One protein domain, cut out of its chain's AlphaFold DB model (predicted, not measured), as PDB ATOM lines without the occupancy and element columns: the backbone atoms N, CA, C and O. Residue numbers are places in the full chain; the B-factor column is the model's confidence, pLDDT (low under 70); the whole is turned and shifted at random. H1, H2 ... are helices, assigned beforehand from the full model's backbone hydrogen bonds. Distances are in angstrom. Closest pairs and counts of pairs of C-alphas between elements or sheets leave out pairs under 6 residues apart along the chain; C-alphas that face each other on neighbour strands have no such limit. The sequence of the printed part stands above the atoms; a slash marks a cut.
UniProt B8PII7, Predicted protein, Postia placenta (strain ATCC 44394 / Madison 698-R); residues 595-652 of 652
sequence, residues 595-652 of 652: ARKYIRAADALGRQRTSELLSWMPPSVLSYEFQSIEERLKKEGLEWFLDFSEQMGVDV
ATOM      1  N   ALA A 595     248.321 264.997 404.022       89.31
ATOM      2  CA  ALA A 595     248.143 265.862 405.191       89.31
ATOM      3  C   ALA A 595     247.356 265.152 406.308       89.31
ATOM      4  O   ALA A 595     247.787 265.115 407.460       89.31
ATOM      5  N   ARG A 596     246.261 264.467 405.958       91.25
ATOM      6  CA  ARG A 596     245.444 263.702 406.911       91.25
ATOM      7  C   ARG A 596     246.198 262.530 407.540       91.25
ATOM      8  O   ARG A 596     246.124 262.335 408.752       91.25
ATOM      9  N   LYS A 597     246.939 261.743 406.749       94.75
ATOM     10  CA  LYS A 597     247.759 260.641 407.287       94.75
ATOM     11  C   LYS A 597     248.832 261.154 408.238       94.75
ATOM     12  O   LYS A 597     249.092 260.519 409.257       94.75
ATOM     13  N   TYR A 598     249.443 262.284 407.898       94.50
ATOM     14  CA  TYR A 598     250.433 262.931 408.739       94.50
ATOM     15  C   TYR A 598     249.829 263.394 410.060       94.50
ATOM     16  O   TYR A 598     250.355 263.028 411.105       94.50
ATOM     17  N   ILE A 599     248.703 264.110 410.017       92.25
ATOM     18  CA  ILE A 599     247.976 264.570 411.207       92.25
ATOM     19  C   ILE A 599     247.640 263.394 412.127       92.25
ATOM     20  O   ILE A 599     247.984 263.424 413.302       92.25
ATOM     21  N   ARG A 600     247.083 262.305 411.590       94.50
ATOM     22  CA  ARG A 600     246.769 261.102 412.383       94.50
ATOM     23  C   ARG A 600     247.998 260.467 413.025       94.50
ATOM     24  O   ARG A 600     247.939 260.031 414.171       94.50
ATOM     25  N   ALA A 601     249.106 260.395 412.290       95.62
ATOM     26  CA  ALA A 601     250.354 259.849 412.810       95.62
ATOM     27  C   ALA A 601     250.974 260.761 413.880       95.62
ATOM     28  O   ALA A 601     251.451 260.265 414.898       95.62
ATOM     29  N   ALA A 602     250.947 262.078 413.670       90.88
ATOM     30  CA  ALA A 602     251.384 263.072 414.643       90.88
ATOM     31  C   ALA A 602     250.522 263.025 415.910       90.88
ATOM     32  O   ALA A 602     251.063 263.054 417.010       90.88
ATOM     33  N   ASP A 603     249.208 262.846 415.764       89.62
ATOM     34  CA  ASP A 603     248.291 262.695 416.888       89.62
ATOM     35  C   ASP A 603     248.564 261.413 417.679       89.62
ATOM     36  O   ASP A 603     248.609 261.423 418.907       89.62
ATOM     37  N   ALA A 604     248.801 260.296 416.987       93.44
ATOM     38  CA  ALA A 604     249.176 259.040 417.628       93.44
ATOM     39  C   ALA A 604     250.525 259.149 418.367       93.44
ATOM     40  O   ALA A 604     250.627 258.712 419.516       93.44
ATOM     41  N   LEU A 605     251.527 259.785 417.743       90.12
ATOM     42  CA  LEU A 605     252.815 260.096 418.370       90.12
ATOM     43  C   LEU A 605     252.612 260.950 419.619       90.12
ATOM     44  O   LEU A 605     253.157 260.633 420.672       90.12
ATOM     45  N   GLY A 606     251.835 262.024 419.501       81.69
ATOM     46  CA  GLY A 606     251.576 262.963 420.576       81.69
ATOM     47  C   GLY A 606     250.853 262.307 421.748       81.69
ATOM     48  O   GLY A 606     251.295 262.478 422.878       81.69
ATOM     49  N   ARG A 607     249.841 261.463 421.512       82.31
ATOM     50  CA  ARG A 607     249.186 260.670 422.572       82.31
ATOM     51  C   ARG A 607     250.182 259.771 423.303       82.31
ATOM     52  O   ARG A 607     250.243 259.803 424.530       82.31
ATOM     53  N   GLN A 608     250.990 259.008 422.564       86.00
ATOM     54  CA  GLN A 608     251.954 258.086 423.167       86.00
ATOM     55  C   GLN A 608     253.057 258.835 423.925       86.00
ATOM     56  O   GLN A 608     253.277 258.596 425.112       86.00
ATOM     57  N   ARG A 609     253.754 259.757 423.255       79.25
ATOM     58  CA  ARG A 609     254.895 260.470 423.838       79.25
ATOM     59  C   ARG A 609     254.480 261.401 424.946       79.25
ATOM     60  O   ARG A 609     255.223 261.513 425.908       79.25
ATOM     61  N   THR A 610     253.311 262.023 424.863       67.69
ATOM     62  CA  THR A 610     252.843 262.835 425.982       67.69
ATOM     63  C   THR A 610     252.564 261.970 427.204       67.69
ATOM     64  O   THR A 610     252.974 262.343 428.294       67.69
ATOM     65  N   SER A 611     251.981 260.777 427.043       68.62
ATOM     66  CA  SER A 611     251.826 259.848 428.168       68.62
ATOM     67  C   SER A 611     253.169 259.426 428.768       68.62
ATOM     68  O   SER A 611     253.270 259.312 429.981       68.62
ATOM     69  N   GLU A 612     254.202 259.199 427.953       67.88
ATOM     70  CA  GLU A 612     255.547 258.854 428.437       67.88
ATOM     71  C   GLU A 612     256.232 260.052 429.114       67.88
ATOM     72  O   GLU A 612     256.752 259.940 430.223       67.88
ATOM     73  N   LEU A 613     256.207 261.218 428.466       60.03
ATOM     74  CA  LEU A 613     256.840 262.450 428.934       60.03
ATOM     75  C   LEU A 613     256.135 263.046 430.142       60.03
ATOM     76  O   LEU A 613     256.796 263.748 430.894       60.03
ATOM     77  N   LEU A 614     254.842 262.785 430.322       57.97
ATOM     78  CA  LEU A 614     254.065 263.165 431.496       57.97
ATOM     79  C   LEU A 614     253.847 261.993 432.448       57.97
ATOM     80  O   LEU A 614     253.198 262.198 433.455       57.97
ATOM     81  N   SER A 615     254.401 260.798 432.205       58.22
ATOM     82  CA  SER A 615     254.222 259.633 433.099       58.22
ATOM     83  C   SER A 615     254.693 259.879 434.537       58.22
ATOM     84  O   SER A 615     254.319 259.148 435.445       58.22
ATOM     85  N   TRP A 616     255.515 260.912 434.744       47.47
ATOM     86  CA  TRP A 616     255.928 261.398 436.060       47.47
ATOM     87  C   TRP A 616     254.872 262.258 436.764       47.47
ATOM     88  O   TRP A 616     255.074 262.614 437.918       47.47
ATOM     89  N   MET A 617     253.808 262.671 436.073       42.81
ATOM     90  CA  MET A 617     252.649 263.327 436.664       42.81
ATOM     91  C   MET A 617     251.659 262.237 437.072       42.81
ATOM     92  O   MET A 617     251.351 261.352 436.272       42.81
ATOM     93  N   PRO A 618     251.119 262.282 438.291       44.06
ATOM     94  CA  PRO A 618     250.149 261.287 438.717       44.06
ATOM     95  C   PRO A 618     248.852 261.392 437.888       44.06
ATOM     96  O   PRO A 618     248.452 262.503 437.514       44.06
ATOM     97  N   PRO A 619     248.153 260.271 437.620       47.94
ATOM     98  CA  PRO A 619     246.965 260.228 436.756       47.94
ATOM     99  C   PRO A 619     245.832 261.192 437.149       47.94
ATOM    100  O   PRO A 619     245.043 261.600 436.299       47.94
ATOM    101  N   SER A 620     245.754 261.563 438.428       39.84
ATOM    102  CA  SER A 620     244.795 262.523 438.994       39.84
ATOM    103  C   SER A 620     245.031 263.960 438.520       39.84
ATOM    104  O   SER A 620     244.066 264.686 438.305       39.84
ATOM    105  N   VAL A 621     246.290 264.354 438.294       36.41
ATOM    106  CA  VAL A 621     246.650 265.645 437.669       36.41
ATOM    107  C   VAL A 621     246.832 265.536 436.169       36.41
ATOM    108  O   VAL A 621     246.618 266.507 435.443       36.41
ATOM    109  N   LEU A 622     247.201 264.351 435.690       45.19
ATOM    110  CA  LEU A 622     247.345 264.046 434.279       45.19
ATOM    111  C   LEU A 622     245.961 263.856 433.646       45.19
ATOM    112  O   LEU A 622     245.529 262.776 433.261       45.19
ATOM    113  N   SER A 623     245.249 264.962 433.506       51.31
ATOM    114  CA  SER A 623     244.109 265.075 432.606       51.31
ATOM    115  C   SER A 623     244.470 265.760 431.306       51.31
ATOM    116  O   SER A 623     243.588 266.279 430.623       51.31
ATOM    117  N   TYR A 624     245.762 265.820 430.999       43.53
ATOM    118  CA  TYR A 624     246.207 266.221 429.689       43.53
ATOM    119  C   TYR A 624     245.600 265.242 428.681       43.53
ATOM    120  O   TYR A 624     246.105 264.147 428.441       43.53
ATOM    121  N   GLU A 625     244.456 265.622 428.131       56.22
ATOM    122  CA  GLU A 625     243.894 264.992 426.961       56.22
ATOM    123  C   GLU A 625     244.655 265.604 425.793       56.22
ATOM    124  O   GLU A 625     244.557 266.806 425.522       56.22
ATOM    125  N   PHE A 626     245.518 264.795 425.177       60.84
ATOM    126  CA  PHE A 626     246.207 265.201 423.966       60.84
ATOM    127  C   PHE A 626     245.145 265.625 422.950       60.84
ATOM    128  O   PHE A 626     244.365 264.796 422.479       60.84
ATOM    129  N   GLN A 627     245.099 266.923 422.654       65.38
ATOM    130  CA  GLN A 627     244.137 267.461 421.713       65.38
ATOM    131  C   GLN A 627     244.590 267.071 420.314       65.38
ATOM    132  O   GLN A 627     245.564 267.615 419.796       65.38
ATOM    133  N   SER A 628     243.878 266.117 419.726       79.88
ATOM    134  CA  SER A 628     244.110 265.716 418.348       79.88
ATOM    135  C   SER A 628     243.920 266.916 417.425       79.88
ATOM    136  O   SER A 628     242.928 267.645 417.520       79.88
ATOM    137  N   ILE A 629     244.880 267.125 416.524       81.06
ATOM    138  CA  ILE A 629     244.783 268.139 415.473       81.06
ATOM    139  C   ILE A 629     243.542 267.847 414.616       81.06
ATOM    140  O   ILE A 629     242.808 268.770 414.268       81.06
ATOM    141  N   GLU A 630     243.253 266.571 414.337       84.00
ATOM    142  CA  GLU A 630     242.043 266.146 413.616       84.00
ATOM    143  C   GLU A 630     240.756 266.533 414.369       84.00
ATOM    144  O   GLU A 630     239.837 267.098 413.774       84.00
ATOM    145  N   GLU A 631     240.693 266.304 415.685       84.31
ATOM    146  CA  GLU A 631     239.543 266.697 416.516       84.31
ATOM    147  C   GLU A 631     239.362 268.221 416.590       84.31
ATOM    148  O   GLU A 631     238.228 268.706 416.541       84.31
ATOM    149  N   ARG A 632     240.463 268.986 416.672       80.50
ATOM    150  CA  ARG A 632     240.435 270.459 416.646       80.50
ATOM    151  C   ARG A 632     239.862 270.971 415.325       80.50
ATOM    152  O   ARG A 632     238.885 271.715 415.344       80.50
ATOM    153  N   LEU A 633     240.395 270.497 414.197       81.12
ATOM    154  CA  LEU A 633     239.916 270.874 412.865       81.12
ATOM    155  C   LEU A 633     238.438 270.522 412.672       81.12
ATOM    156  O   LEU A 633     237.681 271.316 412.120       81.12
ATOM    157  N   LYS A 634     237.998 269.366 413.177       85.62
ATOM    158  CA  LYS A 634     236.585 268.975 413.143       85.62
ATOM    159  C   LYS A 634     235.705 269.916 413.964       85.62
ATOM    160  O   LYS A 634     234.649 270.334 413.497       85.62
ATOM    161  N   LYS A 635     236.136 270.277 415.176       83.06
ATOM    162  CA  LYS A 635     235.411 271.206 416.056       83.06
ATOM    163  C   LYS A 635     235.292 272.607 415.450       83.06
ATOM    164  O   LYS A 635     234.275 273.266 415.647       83.06
ATOM    165  N   GLU A 636     236.310 273.040 414.717       84.31
ATOM    166  CA  GLU A 636     236.354 274.335 414.030       84.31
ATOM    167  C   GLU A 636     235.645 274.319 412.665       84.31
ATOM    168  O   GLU A 636     235.529 275.355 412.017       84.31
ATOM    169  N   GLY A 637     235.144 273.161 412.216       85.75
ATOM    170  CA  GLY A 637     234.516 273.025 410.902       85.75
ATOM    171  C   GLY A 637     235.504 273.176 409.740       85.75
ATOM    172  O   GLY A 637     235.101 273.541 408.640       85.75
ATOM    173  N   LEU A 638     236.790 272.900 409.973       86.44
ATOM    174  CA  LEU A 638     237.885 272.989 409.000       86.44
ATOM    175  C   LEU A 638     238.271 271.626 408.402       86.44
ATOM    176  O   LEU A 638     239.234 271.530 407.647       86.44
ATOM    177  N   GLU A 639     237.529 270.555 408.694       86.50
ATOM    178  CA  GLU A 639     237.812 269.215 408.151       86.50
ATOM    179  C   GLU A 639     237.767 269.168 406.614       86.50
ATOM    180  O   GLU A 639     238.557 268.453 405.993       86.50
ATOM    181  N   TRP A 640     236.919 270.003 406.002       85.25
ATOM    182  CA  TRP A 640     236.797 270.106 404.549       85.25
ATOM    183  C   TRP A 640     238.086 270.600 403.883       85.25
ATOM    184  O   TRP A 640     238.332 270.246 402.733       85.25
ATOM    185  N   PHE A 641     238.933 271.371 404.580       81.94
ATOM    186  CA  PHE A 641     240.229 271.797 404.041       81.94
ATOM    187  C   PHE A 641     241.164 270.606 403.825       81.94
ATOM    188  O   PHE A 641     241.902 270.582 402.841       81.94
ATOM    189  N   LEU A 642     241.111 269.599 404.704       81.81
ATOM    190  CA  LEU A 642     241.891 268.373 404.534       81.81
ATOM    191  C   LEU A 642     241.383 267.559 403.342       81.81
ATOM    192  O   LEU A 642     242.191 267.069 402.558       81.81
ATOM    193  N   ASP A 643     240.061 267.449 403.177       83.19
ATOM    194  CA  ASP A 643     239.465 266.776 402.015       83.19
ATOM    195  C   ASP A 643     239.797 267.499 400.709       83.19
ATOM    196  O   ASP A 643     240.182 266.869 399.725       83.19
ATOM    197  N   PHE A 644     239.696 268.826 400.711       82.19
ATOM    198  CA  PHE A 644     240.028 269.664 399.566       82.19
ATOM    199  C   PHE A 644     241.507 269.536 399.186       82.19
ATOM    200  O   PHE A 644     241.833 269.336 398.019       82.19
ATOM    201  N   SER A 645     242.407 269.585 400.169       78.38
ATOM    202  CA  SER A 645     243.842 269.359 399.980       78.38
ATOM    203  C   SER A 645     244.150 268.005 399.359       78.38
ATOM    204  O   SER A 645     244.912 267.934 398.393       78.38
ATOM    205  N   GLU A 646     243.530 266.938 399.871       81.44
ATOM    206  CA  GLU A 646     243.712 265.591 399.332       81.44
ATOM    207  C   GLU A 646     243.179 265.479 397.899       81.44
ATOM    208  O   GLU A 646     243.843 264.879 397.055       81.44
ATOM    209  N   GLN A 647     242.029 266.092 397.596       80.69
ATOM    210  CA  GLN A 647     241.457 266.109 396.244       80.69
ATOM    211  C   GLN A 647     242.312 266.898 395.250       80.69
ATOM    212  O   GLN A 647     242.478 266.475 394.106       80.69
ATOM    213  N   MET A 648     242.861 268.033 395.680       77.25
ATOM    214  CA  MET A 648     243.642 268.928 394.825       77.25
ATOM    215  C   MET A 648     245.125 268.546 394.750       77.25
ATOM    216  O   MET A 648     245.856 269.099 393.929       77.25
ATOM    217  N   GLY A 649     245.588 267.628 395.603       73.56
ATOM    218  CA  GLY A 649     247.010 267.304 395.740       73.56
ATOM    219  C   GLY A 649     247.849 268.493 396.218       73.56
ATOM    220  O   GLY A 649     249.031 268.577 395.884       73.56
ATOM    221  N   VAL A 650     247.236 269.427 396.953       69.31
ATOM    222  CA  VAL A 650     247.877 270.652 397.456       69.31
ATOM    223  C   VAL A 650     248.310 270.425 398.899       69.31
ATOM    224  O   VAL A 650     247.524 269.938 399.707       69.31
ATOM    225  N   ASP A 651     249.549 270.779 399.230       56.12
ATOM    226  CA  ASP A 651     250.057 270.716 400.604       56.12
ATOM    227  C   ASP A 651     249.442 271.838 401.471       56.12
ATOM    228  O   ASP A 651     249.505 273.006 401.087       56.12
ATOM    229  N   VAL A 652     248.852 271.465 402.620       52.19
ATOM    230  CA  VAL A 652     248.246 272.357 403.644       52.19
ATOM    231  C   VAL A 652     249.267 272.776 404.689       52.19
ATOM    232  O   VAL A 652     250.043 271.899 405.143       52.19
TER     233      VAL A 652
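What this domain is: This is residues 595 to 652 of the 652 residues of the protein "Predicted protein" of Postia placenta (strain ATCC 44394 / Madison 698-R) (UniProt B8PII7). A long helix, H1, makes one side of a loose, elongated loop; beyond it the unnamed stretch 614 to 628 turns round near Pro 618 and runs back alongside H1, and two short helices, H2 and H3, make a V over the beginning of H1. H2 points away from H1, and H3 comes back from the tip of the V and reaches on past the first residue of H1, with the last residues folding back toward Ala 595. The printed part has 58 residues with three named helices, in the order H1, H2, H3, and no named strand; the class is all helix. The whole is loose, with a radius of gyration of the C-alphas of 14.3 A, and the C-alphas span 45 by 19 by 10 A.

Where its parts are: H1 is residues 595 to 613, from C-alpha 595 at (248.143, 265.862, 405.191) to C-alpha 613 at (256.840, 262.450, 428.934), 25.5 A from first to last C-alpha. Residues 614 to 628 follow with no named element. H2 is residues 629 to 635, 9.9 A from first to last C-alpha. H3 is residues 639 to 648, 14.5 A long in the same measure, and ends with C-alpha 648 at (243.642, 268.928, 394.825).

How they stand to each other: H1 touches H2 with residues 596 to 603 alone, and the closest C-alphas are those of Ile 599 and Ile 629, 6.4 A apart. The two run opposite ways at a steep tilt of 69.6 degrees, only just short of about perpendicular. H1 touches H3 with residues 595 to 596 alone; the closest C-alphas, those of Arg 596 and Leu 642, are 6.3 A apart. H1 and H3 run opposite ways at a steep tilt of 48 degrees. H2 and H3 are close but not clearly touching, with the closest C-alphas, those of Leu 633 and Glu 639, 5.4 A apart. They run opposite ways at a steep tilt of 62 degrees. In H1, H2 and H3 every O i to N i+4 pair is within hydrogen-bond range.

The domain as a whole: The outline is a rod, and the two C-alphas farthest apart in the domain, those of Pro 618 and Met 648, are 45.0 A apart. The C-alphas of Ala 595 and Val 652, the first and last printed residues, are 6.7 A apart, and Val 652 is the chain's last residue. The printed part has no cut. The link from H1 to H2, 15 residues, is long, and the link from H2 to H3, 3 residues, is tight. The mean pLDDT of the printed part is 74.0; it is under 70 in residues 610 to 627, of which 610 to 613 belong to H1, and in residues 650 to 652.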